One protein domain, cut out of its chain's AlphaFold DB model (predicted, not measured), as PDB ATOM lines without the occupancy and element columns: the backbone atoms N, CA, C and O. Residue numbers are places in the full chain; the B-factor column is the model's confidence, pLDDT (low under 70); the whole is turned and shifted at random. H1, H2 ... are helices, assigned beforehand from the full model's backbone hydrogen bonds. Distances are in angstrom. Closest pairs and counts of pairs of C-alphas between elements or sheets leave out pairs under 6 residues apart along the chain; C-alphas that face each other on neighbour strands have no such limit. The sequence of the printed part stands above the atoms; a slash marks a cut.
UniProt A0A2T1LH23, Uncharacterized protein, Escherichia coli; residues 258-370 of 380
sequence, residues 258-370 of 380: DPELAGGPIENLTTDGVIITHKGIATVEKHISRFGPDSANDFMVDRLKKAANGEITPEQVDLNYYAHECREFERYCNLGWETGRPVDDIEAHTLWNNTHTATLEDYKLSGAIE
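This is residues 258 to 370 of the 380 residues of an uncharacterized protein of Escherichia coli (UniProt A0A2T1LH23). Helix H3 runs through the middle of four helices, with the helical hairpin of H1 and H2 packed crosswise on one side of it and H4 crossing it on another side. Ahead of H1, the unnamed stretch of residues 258 to 277 runs round the outside. The printed part has 113 residues, with four named helices in the order H1, H2, H3, H4 and no named strand; the class is all helix, and the helix packing is mostly crossed. The whole is compact, with a radius of gyration of the C-alphas of 13.7 A, and rounded, with spans of 40 by 30 by 24 A.

H3, residues 316 to 334, is 26.9 A long from first to last C-alpha, starting from C-alpha 316 at (22.731, 39.903, 141.865). H4, residues 345 to 363, also has 19 residues and is 26.6 A long; its last C-alpha, 363, stands at (24.207, 28.888, 146.299). H1, residues 278 to 288, begins with C-alpha 278 at (15.025, 44.709, 157.436) and is 15.3 A long. H2, residues 295 to 308, is 19.9 A long.

H3 is the hub and touches the three other helices. It touches H1 with residues 322 to 329 alone; their closest C-alphas, those of Val 284 and Glu 325, are 5.5 A apart. H1 and H3 run the same way at a steep tilt of 67 degrees, only just short of about perpendicular. H2, with residues 300 to 304 alone, touches residues 318 to 322 of H3; the closest C-alphas are those of Leu 304 and Asp 318, at 6.6 A. These two helices are about perpendicular, at 75 degrees. H1 and H2 form a helical hairpin, touching at a shallow tilt of 10 degrees and running opposite ways, with the closest C-alphas, those of His 278 and Ala 308, 6.5 A apart. H4 touches H3 at a steep tilt of 53 degrees, opposite ways; the closest C-alphas are those of Glu 328 and Thr 359, at 5.7 A. H4 is apart from H1 and from H2. In H1, H2, H3 and H4 every O i to N i+4 pair is within hydrogen-bond range.

The two C-alphas farthest apart in the domain, those of Glu 311 and Asp 344, are 41.2 A apart. The printed part has no cut, and the links H1 to H2, H2 to H3 and H3 to H4 are short. The C-alphas of residues 258 to 277 lie 12 to 19 A from the mean of the C-alphas. The mean pLDDT of the printed part is 84.7, and eight residues are under 70: residue 292 and residues 343 to 349.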
ATOM      1  N   ASP A 258      34.601  20.316 156.170       76.12
ATOM      2  CA  ASP A 258      33.958  19.135 156.747       76.12
ATOM      3  C   ASP A 258      32.422  19.278 156.710       76.12
ATOM      4  O   ASP A 258      31.878  20.125 157.428       76.12
ATOM      5  N   PRO A 259      31.701  18.466 155.906       73.12
ATOM      6  CA  PRO A 259      30.242  18.497 155.854       73.12
ATOM      7  C   PRO A 259      29.563  18.151 157.183       73.12
ATOM      8  O   PRO A 259      28.453  18.621 157.428       73.12
ATOM      9  N   GLU A 260      30.198  17.356 158.050       78.62
ATOM     10  CA  GLU A 260      29.633  17.009 159.363       78.62
ATOM     11  C   GLU A 260      29.674  18.201 160.329       78.62
ATOM     12  O   GLU A 260      28.843  18.308 161.231       78.62
ATOM     13  N   LEU A 261      30.593  19.142 160.097       79.25
ATOM     14  CA  LEU A 261      30.778  20.356 160.896       79.25
ATOM     15  C   LEU A 261      30.247  21.615 160.192       79.25
ATOM     16  O   LEU A 261      30.541  22.732 160.611       79.25
ATOM     17  N   ALA A 262      29.459  21.452 159.127       81.88
ATOM     18  CA  ALA A 262      28.928  22.543 158.309       81.88
ATOM     19  C   ALA A 262      27.613  23.150 158.837       81.88
ATOM     20  O   ALA A 262      27.047  24.044 158.206       81.88
ATOM     21  N   GLY A 263      27.079  22.647 159.953       79.44
ATOM     22  CA  GLY A 263      25.830  23.150 160.538       79.44
ATOM     23  C   GLY A 263      24.571  22.785 159.749       79.44
ATOM     24  O   GLY A 263      23.561  23.474 159.856       79.44
ATOM     25  N   GLY A 264      24.622  21.716 158.952       79.00
ATOM     26  CA  GLY A 264      23.497  21.207 158.166       79.00
ATOM     27  C   GLY A 264      23.938  20.635 156.814       79.00
ATOM     28  O   GLY A 264      25.074  20.874 156.394       79.00
ATOM     29  N   PRO A 265      23.060  19.893 156.115       76.38
ATOM     30  CA  PRO A 265      23.361  19.380 154.781       76.38
ATOM     31  C   PRO A 265      23.592  20.522 153.783       76.38
ATOM     32  O   PRO A 265      23.103  21.634 153.981       76.38
ATOM     33  N   ILE A 266      24.328  20.246 152.707       79.25
ATOM     34  CA  ILE A 266      24.379  21.139 151.542       79.25
ATOM     35  C   ILE A 266      23.061  21.009 150.783       79.25
ATOM     36  O   ILE A 266      22.613  19.895 150.499       79.25
ATOM     37  N   GLU A 267      22.446  22.136 150.466       75.44
ATOM     38  CA  GLU A 267      21.202  22.231 149.713       75.44
ATOM     39  C   GLU A 267      21.460  22.815 148.320       75.44
ATOM     40  O   GLU A 267      22.502  23.391 148.048       75.44
ATOM     41  N   ASN A 268      20.526  22.637 147.390       82.38
ATOM     42  CA  ASN A 268      20.640  23.197 146.044       82.38
ATOM     43  C   ASN A 268      19.773  24.456 145.955       82.38
ATOM     44  O   ASN A 268      18.644  24.401 145.460       82.38
ATOM     45  N   LEU A 269      20.278  25.559 146.500       83.19
ATOM     46  CA  LEU A 269      19.558  26.820 146.634       83.19
ATOM     47  C   LEU A 269      19.842  27.764 145.456       83.19
ATOM     48  O   LEU A 269      20.707  27.536 144.604       83.19
ATOM     49  N   THR A 270      19.044  28.827 145.388       90.81
ATOM     50  CA  THR A 270      19.234  29.954 144.473       90.81
ATOM     51  C   THR A 270      18.967  31.252 145.217       90.81
ATOM     52  O   THR A 270      18.147  31.295 146.137       90.81
ATOM     53  N   THR A 271      19.665  32.302 144.808       92.56
ATOM     54  CA  THR A 271      19.466  33.668 145.293       92.56
ATOM     55  C   THR A 271      18.477  34.441 144.413       92.56
ATOM     56  O   THR A 271      18.027  35.529 144.777       92.56
ATOM     57  N   ASP A 272      18.053  33.848 143.291       89.69
ATOM     58  CA  ASP A 272      17.049  34.412 142.394       89.69
ATOM     59  C   ASP A 272      15.718  34.634 143.119       89.69
ATOM     60  O   ASP A 272      15.109  33.715 143.673       89.69
ATOM     61  N   GLY A 273      15.229  35.873 143.080       84.88
ATOM     62  CA  GLY A 273      13.951  36.239 143.692       84.88
ATOM     63  C   GLY A 273      13.984  36.346 145.220       84.88
ATOM     64  O   GLY A 273      12.922  36.500 145.828       84.88
ATOM     65  N   VAL A 274      15.166  36.304 145.846       91.94
ATOM     66  CA  VAL A 274      15.318  36.623 147.269       91.94
ATOM     67  C   VAL A 274      14.849  38.055 147.533       91.94
ATOM     68  O   VAL A 274      15.207  38.997 146.830       91.94
ATOM     69  N   ILE A 275      14.029  38.221 148.572       89.56
ATOM     70  CA  ILE A 275      13.525  39.525 149.003       89.56
ATOM     71  C   ILE A 275      14.363  39.998 150.189       89.56
ATOM     72  O   ILE A 275      14.345  39.389 151.264       89.56
ATOM     73  N   ILE A 276      15.069  41.113 150.003       90.50
ATOM     74  CA  ILE A 276      15.823  41.771 151.071       90.50
ATOM     75  C   ILE A 276      14.830  42.437 152.028       90.50
ATOM     76  O   ILE A 276      13.999  43.251 151.628       90.50
ATOM     77  N   THR A 277      14.906  42.089 153.313       87.19
ATOM     78  CA  THR A 277      14.037  42.646 154.361       87.19
ATOM     79  C   THR A 277      14.868  43.201 155.507       87.19
ATOM     80  O   THR A 277      15.931  42.667 155.815       87.19
ATOM     81  N   HIS A 278      14.352  44.197 156.233       85.06
ATOM     82  CA  HIS A 278      15.025  44.709 157.436       85.06
ATOM     83  C   HIS A 278      15.294  43.631 158.493       85.06
ATOM     84  O   HIS A 278      16.297  43.699 159.195       85.06
ATOM     85  N   LYS A 279      14.428  42.612 158.595       82.06
ATOM     86  CA  LYS A 279      14.648  41.485 159.509       82.06
ATOM     87  C   LYS A 279      15.865  40.658 159.092       82.06
ATOM     88  O   LYS A 279      16.662  40.311 159.952       82.06
ATOM     89  N   GLY A 280      16.002  40.351 157.803       84.00
ATOM     90  CA  GLY A 280      17.182  39.644 157.307       84.00
ATOM     91  C   GLY A 280      18.443  40.499 157.387       84.00
ATOM     92  O   GLY A 280      19.479  39.987 157.773       84.00
ATOM     93  N   ILE A 281      18.352  41.814 157.158       85.38
ATOM     94  CA  ILE A 281      19.493  42.728 157.351       85.38
ATOM     95  C   ILE A 281      19.982  42.676 158.801       85.38
ATOM     96  O   ILE A 281      21.178  42.558 159.027       85.38
ATOM     97  N   ALA A 282      19.074  42.666 159.782       78.50
ATOM     98  CA  ALA A 282      19.458  42.503 161.183       78.50
ATOM     99  C   ALA A 282      20.135  41.142 161.459       78.50
ATOM    100  O   ALA A 282      21.004  41.050 162.326       78.50
ATOM    101  N   THR A 283      19.760  40.088 160.725       85.19
ATOM    102  CA  THR A 283      20.461  38.796 160.758       85.19
ATOM    103  C   THR A 283      21.872  38.911 160.184       85.19
ATOM    104  O   THR A 283      22.806  38.445 160.832       85.19
ATOM    105  N   VAL A 284      22.037  39.571 159.032       89.69
ATOM    106  CA  VAL A 284      23.349  39.840 158.420       89.69
ATOM    107  C   VAL A 284      24.238  40.624 159.385       89.69
ATOM    108  O   VAL A 284      25.315  40.157 159.731       89.69
ATOM    109  N   GLU A 285      23.761  41.755 159.915       85.19
ATOM    110  CA  GLU A 285      24.499  42.586 160.880       85.19
ATOM    111  C   GLU A 285      24.912  41.786 162.129       85.19
ATOM    112  O   GLU A 285      26.050  41.881 162.596       85.19
ATOM    113  N   LYS A 286      24.014  40.939 162.655       81.75
ATOM    114  CA  LYS A 286      24.328  40.048 163.782       81.75
ATOM    115  C   LYS A 286      25.400  39.026 163.409       81.75
ATOM    116  O   LYS A 286      26.264  38.736 164.238       81.75
ATOM    117  N   HIS A 287      25.347  38.469 162.205       86.62
ATOM    118  CA  HIS A 287      26.338  37.513 161.736       86.62
ATOM    119  C   HIS A 287      27.721  38.151 161.643       86.62
ATOM    120  O   HIS A 287      28.608  37.714 162.378       86.62
ATOM    121  N   ILE A 288      27.859  39.225 160.860       85.31
ATOM    122  CA  ILE A 288      29.149  39.864 160.570       85.31
ATOM    123  C   ILE A 288      29.791  40.510 161.802       85.31
ATOM    124  O   ILE A 288      31.013  40.554 161.909       85.31
ATOM    125  N   SER A 289      28.992  40.932 162.793       79.75
ATOM    126  CA  SER A 289      29.505  41.562 164.022       79.75
ATOM    127  C   SER A 289      30.527  40.711 164.792       79.75
ATOM    128  O   SER A 289      31.299  41.247 165.588       79.75
ATOM    129  N   ARG A 290      30.563  39.389 164.559       82.00
ATOM    130  CA  ARG A 290      31.531  38.469 165.184       82.00
ATOM    131  C   ARG A 290      32.943  38.553 164.596       82.00
ATOM    132  O   ARG A 290      33.864  38.008 165.202       82.00
ATOM    133  N   PHE A 291      33.109  39.185 163.433       73.31
ATOM    134  CA  PHE A 291      34.378  39.254 162.702       73.31
ATOM    135  C   PHE A 291      35.113  40.590 162.882       73.31
ATOM    136  O   PHE A 291      36.268  40.703 162.491       73.31
ATOM    137  N   GLY A 292      34.492  41.557 163.564       68.81
ATOM    138  CA  GLY A 292      35.041  42.899 163.752       68.81
ATOM    139  C   GLY A 292      34.613  43.876 162.648       68.81
ATOM    140  O   GLY A 292      33.819  43.510 161.784       68.81
ATOM    141  N   PRO A 293      35.065  45.140 162.716       71.50
ATOM    142  CA  PRO A 293      34.730  46.159 161.723       71.50
ATOM    143  C   PRO A 293      35.387  45.862 160.370       71.50
ATOM    144  O   PRO A 293      36.589  45.609 160.327       71.50
ATOM    145  N   ASP A 294      34.619  45.962 159.288       79.19
ATOM    146  CA  ASP A 294      35.094  45.777 157.915       79.19
ATOM    147  C   ASP A 294      34.340  46.724 156.968       79.19
ATOM    148  O   ASP A 294      33.107  46.748 156.938       79.19
ATOM    149  N   SER A 295      35.077  47.531 156.200       81.62
ATOM    150  CA  SER A 295      34.484  48.582 155.366       81.62
ATOM    151  C   SER A 295      33.709  48.043 154.165       81.62
ATOM    152  O   SER A 295      32.779  48.707 153.699       81.62
ATOM    153  N   ALA A 296      34.070  46.863 153.654       80.62
ATOM    154  CA  ALA A 296      33.357  46.235 152.549       80.62
ATOM    155  C   ALA A 296      32.000  45.691 153.027       80.62
ATOM    156  O   ALA A 296      30.978  45.921 152.382       80.62
ATOM    157  N   ASN A 297      31.963  45.071 154.207       85.75
ATOM    158  CA  ASN A 297      30.744  44.618 154.868       85.75
ATOM    159  C   ASN A 297      29.821  45.789 155.216       85.75
ATOM    160  O   ASN A 297      28.622  45.721 154.937       85.75
ATOM    161  N   ASP A 298      30.363  46.881 155.766       89.06
ATOM    162  CA  ASP A 298      29.593  48.099 156.052       89.06
ATOM    163  C   ASP A 298      28.954  48.660 154.771       89.06
ATOM    164  O   ASP A 298      27.762  48.985 154.742       89.06
ATOM    165  N   PHE A 299      29.720  48.702 153.677       93.81
ATOM    166  CA  PHE A 299      29.230  49.132 152.372       93.81
ATOM    167  C   PHE A 299      28.102  48.235 151.845       93.81
ATOM    168  O   PHE A 299      27.070  48.740 151.390       93.81
ATOM    169  N   MET A 300      28.267  46.910 151.925       97.06
ATOM    170  CA  MET A 300      27.238  45.964 151.495       97.06
ATOM    171  C   MET A 300      25.971  46.102 152.344       97.06
ATOM    172  O   MET A 300      24.874  46.192 151.795       97.06
ATOM    173  N   VAL A 301      26.089  46.219 153.669       95.75
ATOM    174  CA  VAL A 301      24.939  46.441 154.566       95.75
ATOM    175  C   VAL A 301      24.194  47.735 154.223       95.75
ATOM    176  O   VAL A 301      22.959  47.744 154.191       95.75
ATOM    177  N   ASP A 302      24.908  48.818 153.919       97.19
ATOM    178  CA  ASP A 302      24.294  50.077 153.495       97.19
ATOM    179  C   ASP A 302      23.536  49.937 152.169       97.19
ATOM    180  O   ASP A 302      22.434  50.482 152.022       97.19
ATOM    181  N   ARG A 303      24.071  49.170 151.210       97.94
ATOM    182  CA  ARG A 303      23.351  48.831 149.973       97.94
ATOM    183  C   ARG A 303      22.092  48.018 150.256       97.94
ATOM    184  O   ARG A 303      21.025  48.374 149.755       97.94
ATOM    185  N   LEU A 304      22.169  47.001 151.117       97.94
ATOM    186  CA  LEU A 304      21.004  46.205 151.511       97.94
ATOM    187  C   LEU A 304      19.906  47.070 152.146       97.94
ATOM    188  O   LEU A 304      18.729  46.898 151.829       97.94
ATOM    189  N   LYS A 305      20.270  48.034 153.001       97.75
ATOM    190  CA  LYS A 305      19.320  48.984 153.610       97.75
ATOM    191  C   LYS A 305      18.633  49.855 152.561       97.75
ATOM    192  O   LYS A 305      17.408  49.972 152.587       97.75
ATOM    193  N   LYS A 306      19.392  50.408 151.610       98.00
ATOM    194  CA  LYS A 306      18.837  51.179 150.483       98.00
ATOM    195  C   LYS A 306      17.890  50.328 149.632       98.00
ATOM    196  O   LYS A 306      16.817  50.800 149.262       98.00
ATOM    197  N   ALA A 307      18.246  49.071 149.365       96.38
ATOM    198  CA  ALA A 307      17.401  48.145 148.615       96.38
ATOM    199  C   ALA A 307      16.097  47.824 149.365       96.38
ATOM    200  O   ALA A 307      15.016  47.899 148.782       96.38
ATOM    201  N   ALA A 308      16.167  47.551 150.673       95.94
ATOM    202  CA  ALA A 308      14.990  47.305 151.512       95.94
ATOM    203  C   ALA A 308      14.044  48.519 151.598       95.94
ATOM    204  O   ALA A 308      12.827  48.346 151.672       95.94
ATOM    205  N   ASN A 309      14.591  49.738 151.538       96.75
ATOM    206  CA  ASN A 309      13.821  50.984 151.491       96.75
ATOM    207  C   ASN A 309      13.245  51.303 150.097       96.75
ATOM    208  O   ASN A 309      12.487  52.263 149.956       96.75
ATOM    209  N   GLY A 310      13.605  50.536 149.061       96.31
ATOM    210  CA  GLY A 310      13.223  50.807 147.673       96.31
ATOM    211  C   GLY A 310      13.964  51.989 147.037       96.31
ATOM    212  O   GLY A 310      13.507  52.521 146.027       96.31
ATOM    213  N   GLU A 311      15.087  52.418 147.617       97.69
ATOM    214  CA  GLU A 311      15.921  53.509 147.096       97.69
ATOM    215  C   GLU A 311      16.782  53.055 145.911       97.69
ATOM    216  O   GLU A 311      17.064  53.843 145.009       97.69
ATOM    217  N   ILE A 312      17.178  51.777 145.900       97.19
ATOM    218  CA  ILE A 312      17.895  51.133 144.794       97.19
ATOM    219  C   ILE A 312      17.221  49.808 144.433       97.19
ATOM    220  O   ILE A 312      16.574  49.175 145.266       97.19
ATOM    221  N   THR A 313      17.388  49.378 143.183       96.62
ATOM    222  CA  THR A 313      17.071  47.997 142.794       96.62
ATOM    223  C   THR A 313      18.279  47.130 143.141       96.62
ATOM    224  O   THR A 313      19.372  47.487 142.704       96.62
ATOM    225  N   PRO A 314      18.125  46.046 143.923       95.81
ATOM    226  CA  PRO A 314      19.250  45.188 144.271       95.81
ATOM    227  C   PRO A 314      19.805  44.485 143.034       95.81
ATOM    228  O   PRO A 314      19.053  44.030 142.167       95.81
ATOM    229  N   GLU A 315      21.124  44.392 142.975       96.06
ATOM    230  CA  GLU A 315      21.852  43.630 141.970       96.06
ATOM    231  C   GLU A 315      22.068  42.190 142.444       96.06
ATOM    232  O   GLU A 315      21.877  41.867 143.617       96.06
ATOM    233  N   GLN A 316      22.503  41.313 141.537       96.44
ATOM    234  CA  GLN A 316      22.731  39.903 141.865       96.44
ATOM    235  C   GLN A 316      23.711  39.732 143.035       96.44
ATOM    236  O   GLN A 316      23.493  38.886 143.896       96.44
ATOM    237  N   VAL A 317      24.743  40.574 143.103       95.12
ATOM    238  CA  VAL A 317      25.728  40.569 144.192       95.12
ATOM    239  C   VAL A 317      25.119  40.950 145.547       95.12
ATOM    240  O   VAL A 317      25.466  40.357 146.562       95.12
ATOM    241  N   ASP A 318      24.137  41.863 145.575       96.56
ATOM    242  CA  ASP A 318      23.420  42.222 146.805       96.56
ATOM    243  C   ASP A 318      22.567  41.042 147.300       96.56
ATOM    244  O   ASP A 318      22.512  40.758 148.499       96.56
ATOM    245  N   LEU A 319      21.912  40.332 146.369       97.62
ATOM    246  CA  LEU A 319      21.121  39.138 146.678       97.62
ATOM    247  C   LEU A 319      22.006  37.987 147.158       97.62
ATOM    248  O   LEU A 319      21.649  37.318 148.128       97.62
ATOM    249  N   ASN A 320      23.153  37.786 146.507       97.06
ATOM    250  CA  ASN A 320      24.140  36.785 146.888       97.06
ATOM    251  C   ASN A 320      24.654  37.033 148.299       97.06
ATOM    252  O   ASN A 320      24.492  36.159 149.143       97.06
ATOM    253  N   TYR A 321      25.168  38.235 148.574       95.88
ATOM    254  CA  TYR A 321      25.650  38.616 149.899       95.88
ATOM    255  C   TYR A 321      24.571  38.417 150.966       95.88
ATOM    256  O   TYR A 321      24.762  37.689 151.931       95.88
ATOM    257  N   TYR A 322      23.377  38.981 150.769       97.25
ATOM    258  CA  TYR A 322      22.296  38.865 151.750       97.25
ATOM    259  C   TYR A 322      21.887  37.416 152.038       97.25
ATOM    260  O   TYR A 322      21.711  37.040 153.201       97.25
ATOM    261  N   ALA A 323      21.696  36.608 150.993       95.12
ATOM    262  CA  ALA A 323      21.254  35.224 151.129       95.12
ATOM    263  C   ALA A 323      22.348  34.329 151.725       95.12
ATOM    264  O   ALA A 323      22.044  33.467 152.557       95.12
ATOM    265  N   HIS A 324      23.601  34.567 151.328       97.19
ATOM    266  CA  HIS A 324      24.789  33.909 151.856       97.19
ATOM    267  C   HIS A 324      24.933  34.192 153.354       97.19
ATOM    268  O   HIS A 324      24.818  33.272 154.158       97.19
ATOM    269  N   GLU A 325      25.050  35.457 153.756       94.31
ATOM    270  CA  GLU A 325      25.270  35.838 155.158       94.31
ATOM    271  C   GLU A 325      24.137  35.350 156.084       94.31
ATOM    272  O   GLU A 325      24.370  34.908 157.212       94.31
ATOM    273  N   CYS A 326      22.883  35.361 155.609       89.56
ATOM    274  CA  CYS A 326      21.756  34.817 156.374       89.56
ATOM    275  C   CYS A 326      21.846  33.296 156.566       89.56
ATOM    276  O   CYS A 326      21.539  32.792 157.651       89.56
ATOM    277  N   ARG A 327      22.226  32.559 155.518       94.62
ATOM    278  CA  ARG A 327      22.318  31.094 155.548       94.62
ATOM    279  C   ARG A 327      23.535  30.625 156.340       94.62
ATOM    280  O   ARG A 327      23.428  29.670 157.109       94.62
ATOM    281  N   GLU A 328      24.657  31.324 156.225       92.38
ATOM    282  CA  GLU A 328      25.842  31.051 157.031       92.38
ATOM    283  C   GLU A 328      25.534  31.260 158.520       92.38
ATOM    284  O   GLU A 328      25.813  30.384 159.342       92.38
ATOM    285  N   PHE A 329      24.823  32.336 158.875       88.31
ATOM    286  CA  PHE A 329      24.357  32.545 160.246       88.31
ATOM    287  C   PHE A 329      23.465  31.413 160.776       88.31
ATOM    288  O   PHE A 329      23.603  31.007 161.933       88.31
ATOM    289  N   GLU A 330      22.556  30.885 159.953       83.12
ATOM    290  CA  GLU A 330      21.719  29.737 160.322       83.12
ATOM    291  C   GLU A 330      22.574  28.503 160.639       83.12
ATOM    292  O   GLU A 330      22.371  27.853 161.668       83.12
ATOM    293  N   ARG A 331      23.589  28.222 159.815       93.00
ATOM    294  CA  ARG A 331      24.542  27.126 160.046       93.00
ATOM    295  C   ARG A 331      25.318  27.316 161.347       93.00
ATOM    296  O   ARG A 331      25.441  26.373 162.129       93.00
ATOM    297  N   TYR A 332      25.765  28.537 161.637       84.00
ATOM    298  CA  TYR A 332      26.359  28.878 162.933       84.00
ATOM    299  C   TYR A 332      25.399  28.601 164.099       84.00
ATOM    300  O   TYR A 332      25.808  28.018 165.105       84.00
ATOM    301  N   CYS A 333      24.117  28.959 163.975       76.44
ATOM    302  CA  CYS A 333      23.113  28.688 165.008       76.44
ATOM    303  C   CYS A 333      22.902  27.184 165.229       76.44
ATOM    304  O   CYS A 333      22.834  26.744 166.377       76.44
ATOM    305  N   ASN A 334      22.870  26.391 164.157       80.62
ATOM    306  CA  ASN A 334      22.744  24.932 164.236       80.62
ATOM    307  C   ASN A 334      23.928  24.275 164.965       80.62
ATOM    308  O   ASN A 334      23.770  23.212 165.563       80.62
ATOM    309  N   LEU A 335      25.094  24.925 164.960       81.94
ATOM    310  CA  LEU A 335      26.296  24.505 165.687       81.94
ATOM    311  C   LEU A 335      26.401  25.110 167.099       81.94
ATOM    312  O   LEU A 335      27.411  24.918 167.771       81.94
ATOM    313  N   GLY A 336      25.378  25.835 167.563       81.38
ATOM    314  CA  GLY A 336      25.342  26.451 168.893       81.38
ATOM    315  C   GLY A 336      26.019  27.824 168.994       81.38
ATOM    316  O   GLY A 336      26.172  28.341 170.097       81.38
ATOM    317  N   TRP A 337      26.382  28.443 167.867       80.06
ATOM    318  CA  TRP A 337      27.107  29.719 167.791       80.06
ATOM    319  C   TRP A 337      26.221  30.882 167.332       80.06
ATOM    320  O   TRP A 337      26.541  31.628 166.397       80.06
ATOM    321  N   GLU A 338      25.093  31.059 168.019       76.25
ATOM    322  CA  GLU A 338      24.183  32.181 167.765       76.25
ATOM    323  C   GLU A 338      24.857  33.541 168.044       76.25
ATOM    324  O   GLU A 338      24.586  34.533 167.362       76.25
ATOM    325  N   THR A 339      25.758  33.589 169.028       71.56
ATOM    326  CA  THR A 339      26.530  34.778 169.399       71.56
ATOM    327  C   THR A 339      28.013  34.455 169.548       71.56
ATOM    328  O   THR A 339      28.393  33.348 169.925       71.56
ATOM    329  N   GLY A 340      28.857  35.450 169.260       71.06
ATOM    330  CA  GLY A 340      30.306  35.333 169.380       71.06
ATOM    331  C   GLY A 340      30.930  34.336 168.400       71.06
ATOM    332  O   GLY A 340      30.360  33.995 167.363       71.06
ATOM    333  N   ARG A 341      32.140  33.901 168.745       76.94
ATOM    334  CA  ARG A 341      32.924  32.882 168.045       76.94
ATOM    335  C   ARG A 341      33.750  32.098 169.078       76.94
ATOM    336  O   ARG A 341      33.902  32.599 170.199       76.94
ATOM    337  N   PRO A 342      34.274  30.908 168.737       72.94
ATOM    338  CA  PRO A 342      35.251  30.216 169.572       72.94
ATOM    339  C   PRO A 342      36.381  31.147 170.023       72.94
ATOM    340  O   PRO A 342      36.805  32.024 169.275       72.94
ATOM    341  N   VAL A 343      36.839  30.973 171.266       63.81
ATOM    342  CA  VAL A 343      37.950  31.772 171.820       63.81
ATOM    343  C   VAL A 343      39.266  31.405 171.141       63.81
ATOM    344  O   VAL A 343      40.135  32.256 170.992       63.81
ATOM    345  N   ASP A 344      39.404  30.141 170.744       69.31
ATOM    346  CA  ASP A 344      40.532  29.671 169.957       69.31
ATOM    347  C   ASP A 344      40.345  30.050 168.482       69.31
ATOM    348  O   ASP A 344      39.321  29.740 167.867       69.31
ATOM    349  N   ASP A 345      41.340  30.725 167.908       56.69
ATOM    350  CA  ASP A 345      41.251  31.250 166.546       56.69
ATOM    351  C   ASP A 345      41.272  30.143 165.477       56.69
ATOM    352  O   ASP A 345      40.703  30.326 164.400       56.69
ATOM    353  N   ILE A 346      41.854  28.970 165.763       55.34
ATOM    354  CA  ILE A 346      41.832  27.821 164.844       55.34
ATOM    355  C   ILE A 346      40.436  27.206 164.830       55.34
ATOM    356  O   ILE A 346      39.918  26.885 163.758       55.34
ATOM    357  N   GLU A 347      39.809  27.048 165.994       61.47
ATOM    358  CA  GLU A 347      38.423  26.591 166.099       61.47
ATOM    359  C   GLU A 347      37.461  27.597 165.464       61.47
ATOM    360  O   GLU A 347      36.561  27.196 164.723       61.47
ATOM    361  N   ALA A 348      37.675  28.900 165.677       61.19
ATOM    362  CA  ALA A 348      36.880  29.956 165.059       61.19
ATOM    363  C   ALA A 348      37.010  29.935 163.535       61.19
ATOM    364  O   ALA A 348      35.997  29.971 162.833       61.19
ATOM    365  N   HIS A 349      38.235  29.797 163.025       66.62
ATOM    366  CA  HIS A 349      38.488  29.634 161.600       66.62
ATOM    367  C   HIS A 349      37.903  28.318 161.067       66.62
ATOM    368  O   HIS A 349      37.390  28.292 159.957       66.62
ATOM    369  N   THR A 350      37.959  27.215 161.813       71.19
ATOM    370  CA  THR A 350      37.415  25.917 161.371       71.19
ATOM    371  C   THR A 350      35.896  25.971 161.262       71.19
ATOM    372  O   THR A 350      35.334  25.558 160.247       71.19
ATOM    373  N   LEU A 351      35.240  26.536 162.277       73.81
ATOM    374  CA  LEU A 351      33.807  26.804 162.283       73.81
ATOM    375  C   LEU A 351      33.414  27.681 161.091       73.81
ATOM    376  O   LEU A 351      32.525  27.305 160.326       73.81
ATOM    377  N   TRP A 352      34.113  28.803 160.905       86.06
ATOM    378  CA  TRP A 352      33.906  29.697 159.770       86.06
ATOM    379  C   TRP A 352      34.116  28.966 158.447       86.06
ATOM    380  O   TRP A 352      33.218  28.910 157.627       86.06
ATOM    381  N   ASN A 353      35.254  28.308 158.245       82.88
ATOM    382  CA  ASN A 353      35.573  27.664 156.980       82.88
ATOM    383  C   ASN A 353      34.527  26.614 156.595       82.88
ATOM    384  O   ASN A 353      34.139  26.552 155.429       82.88
ATOM    385  N   ASN A 354      34.058  25.811 157.553       80.25
ATOM    386  CA  ASN A 354      33.069  24.773 157.280       80.25
ATOM    387  C   ASN A 354      31.691  25.350 156.956       80.25
ATOM    388  O   ASN A 354      31.068  24.923 155.986       80.25
ATOM    389  N   THR A 355      31.234  26.335 157.725       87.12
ATOM    390  CA  THR A 355      29.929  26.984 157.516       87.12
ATOM    391  C   THR A 355      29.924  27.896 156.285       87.12
ATOM    392  O   THR A 355      28.999  27.817 155.475       87.12
ATOM    393  N   HIS A 356      30.988  28.670 156.076       90.75
ATOM    394  CA  HIS A 356      31.194  29.541 154.923       90.75
ATOM    395  C   HIS A 356      31.270  28.733 153.627       90.75
ATOM    396  O   HIS A 356      30.509  28.979 152.695       90.75
ATOM    397  N   THR A 357      32.132  27.707 153.575       82.56
ATOM    398  CA  THR A 357      32.251  26.853 152.380       82.56
ATOM    399  C   THR A 357      30.927  26.170 152.067       82.56
ATOM    400  O   THR A 357      30.491  26.190 150.924       82.56
ATOM    401  N   ALA A 358      30.247  25.619 153.073       86.31
ATOM    402  CA  ALA A 358      28.954  24.980 152.869       86.31
ATOM    403  C   ALA A 358      27.892  25.934 152.306       86.31
ATOM    404  O   ALA A 358      27.089  25.536 151.468       86.31
ATOM    405  N   THR A 359      27.909  27.198 152.725       92.00
ATOM    406  CA  THR A 359      26.987  28.215 152.209       92.00
ATOM    407  C   THR A 359      27.314  28.624 150.771       92.00
ATOM    408  O   THR A 359      26.400  28.780 149.964       92.00
ATOM    409  N   LEU A 360      28.599  28.709 150.407       88.31
ATOM    410  CA  LEU A 360      28.993  28.903 149.006       88.31
ATOM    411  C   LEU A 360      28.457  27.764 148.129       88.31
ATOM    412  O   LEU A 360      27.911  28.009 147.055       88.31
ATOM    413  N   GLU A 361      28.559  26.522 148.608       86.00
ATOM    414  CA  GLU A 361      28.030  25.359 147.892       86.00
ATOM    415  C   GLU A 361      26.497  25.364 147.810       86.00
ATOM    416  O   GLU A 361      25.966  24.975 146.769       86.00
ATOM    417  N   ASP A 362      25.796  25.856 148.843       85.12
ATOM    418  CA  ASP A 362      24.332  25.989 148.822       85.12
ATOM    419  C   ASP A 362      23.863  26.821 147.618       85.12
ATOM    420  O   ASP A 362      22.898  26.467 146.938       85.12
ATOM    421  N   TYR A 363      24.568  27.919 147.337       90.06
ATOM    422  CA  TYR A 363      24.207  28.888 146.299       90.06
ATOM    423  C   TYR A 363      25.040  28.780 145.019       90.06
ATOM    424  O   TYR A 363      24.861  29.586 144.108       90.06
ATOM    425  N   LYS A 364      25.905  27.765 144.911       90.62
ATOM    426  CA  LYS A 364      26.798  27.541 143.761       90.62
ATOM    427  C   LYS A 364      27.768  28.695 143.485       90.62
ATOM    428  O   LYS A 364      28.116  28.951 142.332       90.62
ATOM    429  N   LEU A 365      28.190  29.384 144.538       84.75
ATOM    430  CA  LEU A 365      29.136  30.490 144.465       84.75
ATOM    431  C   LEU A 365      30.567  29.947 144.454       84.75
ATOM    432  O   LEU A 365      30.887  28.964 145.128       84.75
ATOM    433  N   SER A 366      31.438  30.597 143.688       82.50
ATOM    434  CA  SER A 366      32.863  30.264 143.651       82.50
ATOM    435  C   SER A 366      33.610  30.797 144.879       82.50
ATOM    436  O   SER A 366      34.666  30.280 145.242       82.50
ATOM    437  N   GLY A 367      33.039  31.798 145.553       76.38
ATOM    438  CA  GLY A 367      33.690  32.502 146.656       76.38
ATOM    439  C   GLY A 367      34.700  33.541 146.175       76.38
ATOM    440  O   GLY A 367      35.539  33.976 146.959       76.38
ATOM    441  N   ALA A 368      34.637  33.915 144.895       80.62
ATOM    442  CA  ALA A 368      35.345  35.071 144.378       80.62
ATOM    443  C   ALA A 368      34.763  36.356 144.984       80.62
ATOM    444  O   ALA A 368      33.610  36.387 145.421       80.62
ATOM    445  N   ILE A 369      35.554  37.426 145.012       74.44
ATOM    446  CA  ILE A 369      35.138  38.684 145.643       74.44
ATOM    447  C   ILE A 369      33.876  39.221 144.961       74.44
ATOM    448  O   ILE A 369      32.935  39.624 145.637       74.44
ATOM    449  N   GLU A 370      33.811  39.132 143.637       86.25
ATOM    450  CA  GLU A 370      32.675  39.537 142.812       86.25
ATOM    451  C   GLU A 370      31.380  38.742 143.063       86.25
ATOM    452  O   GLU A 370      30.303  39.214 142.693       86.25
TER     453      GLU A 370